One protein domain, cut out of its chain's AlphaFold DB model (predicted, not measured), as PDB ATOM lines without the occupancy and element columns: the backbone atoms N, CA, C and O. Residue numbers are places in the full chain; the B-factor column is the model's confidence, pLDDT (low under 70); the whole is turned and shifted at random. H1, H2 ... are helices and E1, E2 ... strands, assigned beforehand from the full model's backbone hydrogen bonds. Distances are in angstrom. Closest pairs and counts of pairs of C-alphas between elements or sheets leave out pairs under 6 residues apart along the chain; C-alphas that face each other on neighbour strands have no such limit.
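AT A GLANCE: This is residues 12 to 59 and 95 to 109 of the 114 residues of an uncharacterized protein of Camponotus floridanus (UniProt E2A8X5). A loose, open U: the hairpin E1-E2 leads through H1 to H2 at the far end, and E3 runs back, with H3 near E2 and H1. The printed part has 63 residues, with elements E1, E2, H1, H2, E3, H3, mixed in class. It is only just loose, close to extended, with a radius of gyration of the C-alphas of 15.6 A, spanning 48 by 25 by 17 A.

HOW THE PARTS SIT: E1, residues 12 to 15, and E2, residues 18 to 22, form an antiparallel hairpin; N 13 and O 20 are 2.8 A apart, within hydrogen-bond range. H1, residues 25 to 30, is close to but not clearly touching H3, residues 95 to 108, the closest C-alphas being Ile 25 and Glu 101, 7.4 A. H2, residues 35 to 41, is apart from E3, residues 46 to 50, which pairs with no named strand. Every O i to N i+4 pair in H1, H2 and H3 is within hydrogen-bond range.

IN THESE COORDINATES: E1 begins at C-alpha 12 (143.490, 133.302, 104.010). E2 is 13.1 A long, E3 12.8 A. H3, 19.7 A, ends at C-alpha 108 (131.700, 131.466, 126.990).

THE WHOLE: Across the cut, C-alphas 59 and 95 are 23.9 A apart. Links printed whole are tight. Residues 52 to 59 have pLDDT under 70.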
ATOM      1  N   LEU A  12     142.594 134.449 104.071       86.12
ATOM      2  CA  LEU A  12     143.490 133.302 104.010       86.12
ATOM      3  C   LEU A  12     144.652 133.518 104.979       86.12
ATOM      4  O   LEU A  12     145.294 134.569 104.968       86.12
ATOM      5  N   ILE A  13     144.919 132.512 105.803       89.44
ATOM      6  CA  ILE A  13     146.064 132.457 106.707       89.44
ATOM      7  C   ILE A  13     147.182 131.734 105.954       89.44
ATOM      8  O   ILE A  13     147.027 130.576 105.577       89.44
ATOM      9  N   GLN A  14     148.290 132.424 105.698       88.75
ATOM     10  CA  GLN A  14     149.460 131.838 105.039       88.75
ATOM     11  C   GLN A  14     150.267 131.021 106.051       88.75
ATOM     12  O   GLN A  14     150.545 131.521 107.143       88.75
ATOM     13  N   ILE A  15     150.629 129.786 105.698       84.25
ATOM     14  CA  ILE A  15     151.411 128.882 106.553       84.25
ATOM     15  C   ILE A  15     152.399 128.120 105.676       84.25
ATOM     16  O   ILE A  15     151.995 127.292 104.859       84.25
ATOM     17  N   ASP A  16     153.692 128.387 105.862       77.44
ATOM     18  CA  ASP A  16     154.783 127.820 105.066       77.44
ATOM     19  C   ASP A  16     154.515 127.897 103.544       77.44
ATOM     20  O   ASP A  16     154.410 128.984 102.978       77.44
ATOM     21  N   ASP A  17     154.388 126.736 102.887       82.94
ATOM     22  CA  ASP A  17     154.131 126.558 101.450       82.94
ATOM     23  C   ASP A  17     152.629 126.340 101.137       82.94
ATOM     24  O   ASP A  17     152.275 125.699 100.133       82.94
ATOM     25  N   GLY A  18     151.731 126.779 102.020       90.06
ATOM     26  CA  GLY A  18     150.296 126.552 101.908       90.06
ATOM     27  C   GLY A  18     149.433 127.642 102.537       90.06
ATOM     28  O   GLY A  18     149.900 128.623 103.109       90.06
ATOM     29  N   GLU A  19     148.127 127.454 102.401       92.94
ATOM     30  CA  GLU A  19     147.116 128.423 102.802       92.94
ATOM     31  C   GLU A  19     146.023 127.725 103.604       92.94
ATOM     32  O   GLU A  19     145.580 126.624 103.256       92.94
ATOM     33  N   ILE A  20     145.554 128.395 104.652       93.31
ATOM     34  CA  ILE A  20     144.383 127.998 105.420       93.31
ATOM     35  C   ILE A  20     143.255 128.979 105.193       93.31
ATOM     36  O   ILE A  20     143.392 130.184 105.396       93.31
ATOM     37  N   TRP A  21     142.095 128.433 104.869       94.38
ATOM     38  CA  TRP A  21     140.838 129.131 105.021       94.38
ATOM     39  C   TRP A  21     140.126 128.640 106.277       94.38
ATOM     40  O   TRP A  21     139.659 127.501 106.327       94.38
ATOM     41  N   TYR A  22     140.020 129.513 107.275       94.75
ATOM     42  CA  TYR A  22     139.268 129.236 108.492       94.75
ATOM     43  C   TYR A  22     137.865 129.842 108.387       94.75
ATOM     44  O   TYR A  22     137.716 131.062 108.322       94.75
ATOM     45  N   LYS A  23     136.836 128.991 108.346       94.31
ATOM     46  CA  LYS A  23     135.427 129.410 108.322       94.31
ATOM     47  C   LYS A  23     134.860 129.551 109.736       94.31
ATOM     48  O   LYS A  23     134.106 130.482 109.990       94.31
ATOM     49  N   GLY A  24     135.243 128.647 110.637       95.31
ATOM     50  CA  GLY A  24     134.854 128.660 112.047       95.31
ATOM     51  C   GLY A  24     133.532 127.959 112.357       95.31
ATOM     52  O   GLY A  24     132.651 127.804 111.509       95.31
ATOM     53  N   ILE A  25     133.403 127.488 113.590       96.12
ATOM     54  CA  ILE A  25     132.236 126.777 114.111       96.12
ATOM     55  C   ILE A  25     131.073 127.745 114.298       96.12
ATOM     56  O   ILE A  25     129.984 127.455 113.809       96.12
ATOM     57  N   ILE A  26     131.303 128.893 114.941       95.00
ATOM     58  CA  ILE A  26     130.280 129.909 115.224       95.00
ATOM     59  C   ILE A  26     129.622 130.350 113.923       95.00
ATOM     60  O   ILE A  26     128.407 130.265 113.797       95.00
ATOM     61  N   PHE A  27     130.422 130.680 112.907       93.75
ATOM     62  CA  PHE A  27     129.903 131.065 111.596       93.75
ATOM     63  C   PHE A  27     128.995 129.984 110.986       93.75
ATOM     64  O   PHE A  27     127.965 130.285 110.381       93.75
ATOM     65  N   ASN A  28     129.370 128.705 111.114       94.19
ATOM     66  CA  ASN A  28     128.533 127.611 110.627       94.19
ATOM     67  C   ASN A  28     127.248 127.472 111.456       94.19
ATOM     68  O   ASN A  28     126.187 127.305 110.860       94.19
ATOM     69  N   LEU A  29     127.317 127.575 112.784       93.88
ATOM     70  CA  LEU A  29     126.147 127.514 113.666       93.88
ATOM     71  C   LEU A  29     125.171 128.673 113.417       93.88
ATOM     72  O   LEU A  29     123.971 128.424 113.304       93.88
ATOM     73  N   ASP A  30     125.675 129.894 113.236       92.62
ATOM     74  CA  ASP A  30     124.879 131.087 112.919       92.62
ATOM     75  C   ASP A  30     124.129 130.926 111.589       92.62
ATOM     76  O   ASP A  30     123.014 131.418 111.418       92.62
ATOM     77  N   SER A  31     124.717 130.190 110.638       90.44
ATOM     78  CA  SER A  31     124.095 129.914 109.338       90.44
ATOM     79  C   SER A  31     123.019 128.816 109.370       90.44
ATOM     80  O   SER A  31     122.333 128.602 108.367       90.44
ATOM     81  N   MET A  32     122.861 128.105 110.491       89.88
ATOM     82  CA  MET A  32     121.923 126.988 110.637       89.88
ATOM     83  C   MET A  32     120.654 127.390 111.392       89.88
ATOM     84  O   MET A  32     120.678 128.164 112.346       89.88
ATOM     85  N   ASN A  33     119.522 126.775 111.033       90.00
ATOM     86  CA  ASN A  33     118.336 126.831 111.884       90.00
ATOM     87  C   ASN A  33     118.480 125.829 113.038       90.00
ATOM     88  O   ASN A  33     118.296 124.625 112.854       90.00
ATOM     89  N   LEU A  34     118.822 126.341 114.220       90.75
ATOM     90  CA  LEU A  34     119.059 125.542 115.421       90.75
ATOM     91  C   LEU A  34     117.888 125.549 116.414       90.75
ATOM     92  O   LEU A  34     118.046 124.984 117.489       90.75
ATOM     93  N   ASN A  35     116.738 126.160 116.097       90.75
ATOM     94  CA  ASN A  35     115.628 126.315 117.054       90.75
ATOM     95  C   ASN A  35     115.171 124.966 117.629       90.75
ATOM     96  O   ASN A  35     115.368 124.708 118.814       90.75
ATOM     97  N   ASP A  36     114.672 124.076 116.766       91.88
ATOM     98  CA  ASP A  36     114.176 122.753 117.165       91.88
ATOM     99  C   ASP A  36     115.273 121.905 117.828       91.88
ATOM    100  O   ASP A  36     115.017 121.095 118.720       91.88
ATOM    101  N   TYR A  37     116.521 122.081 117.384       93.25
ATOM    102  CA  TYR A  37     117.670 121.367 117.926       93.25
ATOM    103  C   TYR A  37     117.960 121.789 119.371       93.25
ATOM    104  O   TYR A  37     118.089 120.942 120.255       93.25
ATOM    105  N   LEU A  38     118.048 123.097 119.615       92.19
ATOM    106  CA  LEU A  38     118.354 123.652 120.929       92.19
ATOM    107  C   LEU A  38     117.200 123.435 121.906       92.19
ATOM    108  O   LEU A  38     117.464 123.066 123.047       92.19
ATOM    109  N   GLU A  39     115.950 123.568 121.457       93.50
ATOM    110  CA  GLU A  39     114.769 123.259 122.271       93.50
ATOM    111  C   GLU A  39     114.771 121.793 122.727       93.50
ATOM    112  O   GLU A  39     114.487 121.491 123.887       93.50
ATOM    113  N   ARG A  40     115.156 120.870 121.839       94.81
ATOM    114  CA  ARG A  40     115.154 119.435 122.138       94.81
ATOM    115  C   ARG A  40     116.329 118.979 122.999       94.81
ATOM    116  O   ARG A  40     116.149 118.110 123.851       94.81
ATOM    117  N   PHE A  41     117.538 119.460 122.718       93.00
ATOM    118  CA  PHE A  41     118.761 118.900 123.305       93.00
ATOM    119  C   PHE A  41     119.392 119.788 124.377       93.00
ATOM    120  O   PHE A  41     120.157 119.270 125.191       93.00
ATOM    121  N   ASN A  42     119.094 121.092 124.387       91.75
ATOM    122  CA  ASN A  42     119.656 122.090 125.304       91.75
ATOM    123  C   ASN A  42     121.200 122.079 125.399       91.75
ATOM    124  O   ASN A  42     121.789 122.479 126.400       91.75
ATOM    125  N   LYS A  43     121.870 121.563 124.367       92.88
ATOM    126  CA  LYS A  43     123.326 121.528 124.223       92.88
ATOM    127  C   LYS A  43     123.682 121.372 122.755       92.88
ATOM    128  O   LYS A  43     122.921 120.779 121.993       92.88
ATOM    129  N   ILE A  44     124.864 121.845 122.387       93.88
ATOM    130  CA  ILE A  44     125.444 121.631 121.063       93.88
ATOM    131  C   ILE A  44     126.509 120.551 121.181       93.88
ATOM    132  O   ILE A  44     127.429 120.664 121.986       93.88
ATOM    133  N   VAL A  45     126.370 119.496 120.383       95.56
ATOM    134  CA  VAL A  45     127.377 118.440 120.268       95.56
ATOM    135  C   VAL A  45     127.743 118.304 118.801       95.56
ATOM    136  O   VAL A  45     126.864 118.155 117.948       95.56
ATOM    137  N   ILE A  46     129.038 118.391 118.509       95.75
ATOM    138  CA  ILE A  46     129.581 118.363 117.152       95.75
ATOM    139  C   ILE A  46     130.612 117.237 117.074       95.75
ATOM    140  O   ILE A  46     131.574 117.231 117.838       95.75
ATOM    141  N   ASP A  47     130.419 116.312 116.135       95.88
ATOM    142  CA  ASP A  47     131.460 115.367 115.733       95.88
ATOM    143  C   ASP A  47     132.473 116.106 114.859       95.88
ATOM    144  O   ASP A  47     132.086 116.767 113.890       95.88
ATOM    145  N   ILE A  48     133.760 115.976 115.182       95.19
ATOM    146  CA  ILE A  48     134.854 116.588 114.427       95.19
ATOM    147  C   ILE A  48     135.592 115.507 113.647       95.19
ATOM    148  O   ILE A  48     135.989 114.482 114.202       95.19
ATOM    149  N   ASN A  49     135.803 115.756 112.360       92.88
ATOM    150  CA  ASN A  49     136.639 114.930 111.505       92.88
ATOM    151  C   ASN A  49     137.743 115.791 110.888       92.88
ATOM    152  O   ASN A  49     137.477 116.865 110.351       92.88
ATOM    153  N   ILE A  50     138.980 115.315 110.992       90.19
ATOM    154  CA  ILE A  50     140.160 115.950 110.413       90.19
ATOM    155  C   ILE A  50     140.787 114.894 109.517       90.19
ATOM    156  O   ILE A  50     141.355 113.925 110.019       90.19
ATOM    157  N   ASP A  51     140.619 115.046 108.210       78.38
ATOM    158  CA  ASP A  51     141.148 114.101 107.228       78.38
ATOM    159  C   ASP A  51     142.295 114.749 106.446       78.38
ATOM    160  O   ASP A  51     142.308 115.958 106.223       78.38
ATOM    161  N   GLY A  52     143.269 113.946 106.037       66.81
ATOM    162  CA  GLY A  52     144.353 114.339 105.146       66.81
ATOM    163  C   GLY A  52     144.181 113.599 103.830       66.81
ATOM    164  O   GLY A  52     144.762 112.533 103.636       66.81
ATOM    165  N   LEU A  53     143.378 114.145 102.916       59.88
ATOM    166  CA  LEU A  53     143.104 113.489 101.639       59.88
ATOM    167  C   LEU A  53     144.068 114.005 100.557       59.88
ATOM    168  O   LEU A  53     144.136 115.211 100.299       59.88
ATOM    169  N   PRO A  54     144.808 113.124  99.859       55.56
ATOM    170  CA  PRO A  54     145.477 113.500  98.620       55.56
ATOM    171  C   PRO A  54     144.420 113.913  97.584       55.56
ATOM    172  O   PRO A  54     143.567 113.103  97.223       55.56
ATOM    173  N   ILE A  55     144.473 115.152  97.078       57.97
ATOM    174  CA  ILE A  55     143.475 115.662  96.111       57.97
ATOM    175  C   ILE A  55     143.562 114.903  94.780       57.97
ATOM    176  O   ILE A  55     142.569 114.729  94.075       57.97
ATOM    177  N   SER A  56     144.757 114.443  94.406       55.06
ATOM    178  CA  SER A  56     144.954 113.628  93.213       55.06
ATOM    179  C   SER A  56     146.213 112.768  93.332       55.06
ATOM    180  O   SER A  56     147.163 113.125  94.025       55.06
ATOM    181  N   LYS A  57     146.244 111.643  92.607       55.31
ATOM    182  CA  LYS A  57     147.428 110.770  92.509       55.31
ATOM    183  C   LYS A  57     148.586 111.396  91.712       55.31
ATOM    184  O   LYS A  57     149.674 110.833  91.713       55.31
ATOM    185  N   SER A  58     148.357 112.512  91.013       57.28
ATOM    186  CA  SER A  58     149.329 113.149  90.112       57.28
ATOM    187  C   SER A  58     149.767 114.553  90.538       57.28
ATOM    188  O   SER A  58     150.646 115.123  89.899       57.28
ATOM    189  N   SER A  59     149.190 115.118  91.605       62.56
ATOM    190  CA  SER A  59     149.607 116.406  92.164       62.56
ATOM    191  C   SER A  59     150.177 116.212  93.562       62.56
ATOM    192  O   SER A  59     149.577 115.521  94.380       62.56
ATOM    193  N   LEU A  95     145.783 123.673 113.429       92.94
ATOM    194  CA  LEU A  95     144.750 123.575 114.455       92.94
ATOM    195  C   LEU A  95     144.595 124.856 115.278       92.94
ATOM    196  O   LEU A  95     143.614 124.962 116.008       92.94
ATOM    197  N   HIS A  96     145.501 125.829 115.155       94.19
ATOM    198  CA  HIS A  96     145.544 127.012 116.015       94.19
ATOM    199  C   HIS A  96     144.196 127.742 116.108       94.19
ATOM    200  O   HIS A  96     143.636 127.892 117.194       94.19
ATOM    201  N   SER A  97     143.635 128.150 114.965       95.06
ATOM    202  CA  SER A  97     142.346 128.856 114.924       95.06
ATOM    203  C   SER A  97     141.187 127.988 115.421       95.06
ATOM    204  O   SER A  97     140.286 128.496 116.085       95.06
ATOM    205  N   PHE A  98     141.236 126.681 115.138       95.75
ATOM    206  CA  PHE A  98     140.225 125.718 115.570       95.75
ATOM    207  C   PHE A  98     140.196 125.546 117.088       95.75
ATOM    208  O   PHE A  98     139.141 125.679 117.707       95.75
ATOM    209  N   VAL A  99     141.357 125.295 117.691       96.44
ATOM    210  CA  VAL A  99     141.496 125.121 119.139       96.44
ATOM    211  C   VAL A  99     141.078 126.393 119.864       96.44
ATOM    212  O   VAL A  99     140.265 126.317 120.779       96.44
ATOM    213  N   ARG A 100     141.524 127.562 119.392       97.38
ATOM    214  CA  ARG A 100     141.169 128.850 119.997       97.38
ATOM    215  C   ARG A 100     139.659 129.107 120.009       97.38
ATOM    216  O   ARG A 100     139.133 129.632 120.988       97.38
ATOM    217  N   GLU A 101     138.949 128.770 118.931       97.00
ATOM    218  CA  GLU A 101     137.491 128.930 118.891       97.00
ATOM    219  C   GLU A 101     136.780 127.918 119.798       97.00
ATOM    220  O   GLU A 101     135.806 128.272 120.460       97.00
ATOM    221  N   ILE A 102     137.272 126.677 119.872       96.12
ATOM    222  CA  ILE A 102     136.744 125.672 120.802       96.12
ATOM    223  C   ILE A 102     136.934 126.115 122.254       96.12
ATOM    224  O   ILE A 102     135.977 126.042 123.017       96.12
ATOM    225  N   GLU A 103     138.119 126.592 122.634       97.56
ATOM    226  CA  GLU A 103     138.395 127.118 123.978       97.56
ATOM    227  C   GLU A 103     137.429 128.255 124.317       97.56
ATOM    228  O   GLU A 103     136.725 128.193 125.324       97.56
ATOM    229  N   TYR A 104     137.291 129.225 123.409       97.00
ATOM    230  CA  TYR A 104     136.333 130.315 123.567       97.00
ATOM    231  C   TYR A 104     134.892 129.810 123.755       97.00
ATOM    232  O   TYR A 104     134.190 130.287 124.646       97.00
ATOM    233  N   LEU A 105     134.442 128.840 122.952       96.06
ATOM    234  CA  LEU A 105     133.095 128.266 123.039       96.06
ATOM    235  C   LEU A 105     132.870 127.448 124.316       96.06
ATOM    236  O   LEU A 105     131.753 127.434 124.833       96.06
ATOM    237  N   GLN A 106     133.893 126.760 124.821       94.25
ATOM    238  CA  GLN A 106     133.819 126.022 126.084       94.25
ATOM    239  C   GLN A 106     133.716 126.979 127.279       94.25
ATOM    240  O   GLN A 106     132.964 126.707 128.212       94.25
ATOM    241  N   GLU A 107     134.433 128.103 127.237       96.88
ATOM    242  CA  GLU A 107     134.437 129.105 128.307       96.88
ATOM    243  C   GLU A 107     133.184 129.992 128.306       96.88
ATOM    244  O   GLU A 107     132.626 130.278 129.364       96.88
ATOM    245  N   ASN A 108     132.733 130.431 127.128       95.88
ATOM    246  CA  ASN A 108     131.700 131.466 126.990       95.88
ATOM    247  C   ASN A 108     130.342 130.915 126.529       95.88
ATOM    248  O   ASN A 108     129.333 131.619 126.583       95.88
ATOM    249  N   GLY A 109     130.301 129.662 126.074       92.62
ATOM    250  CA  GLY A 109     129.140 129.092 125.402       92.62
ATOM    251  C   GLY A 109     128.918 129.671 124.001       92.62
ATOM    252  O   GLY A 109     129.629 130.555 123.522       92.62
TER     253      GLY A 109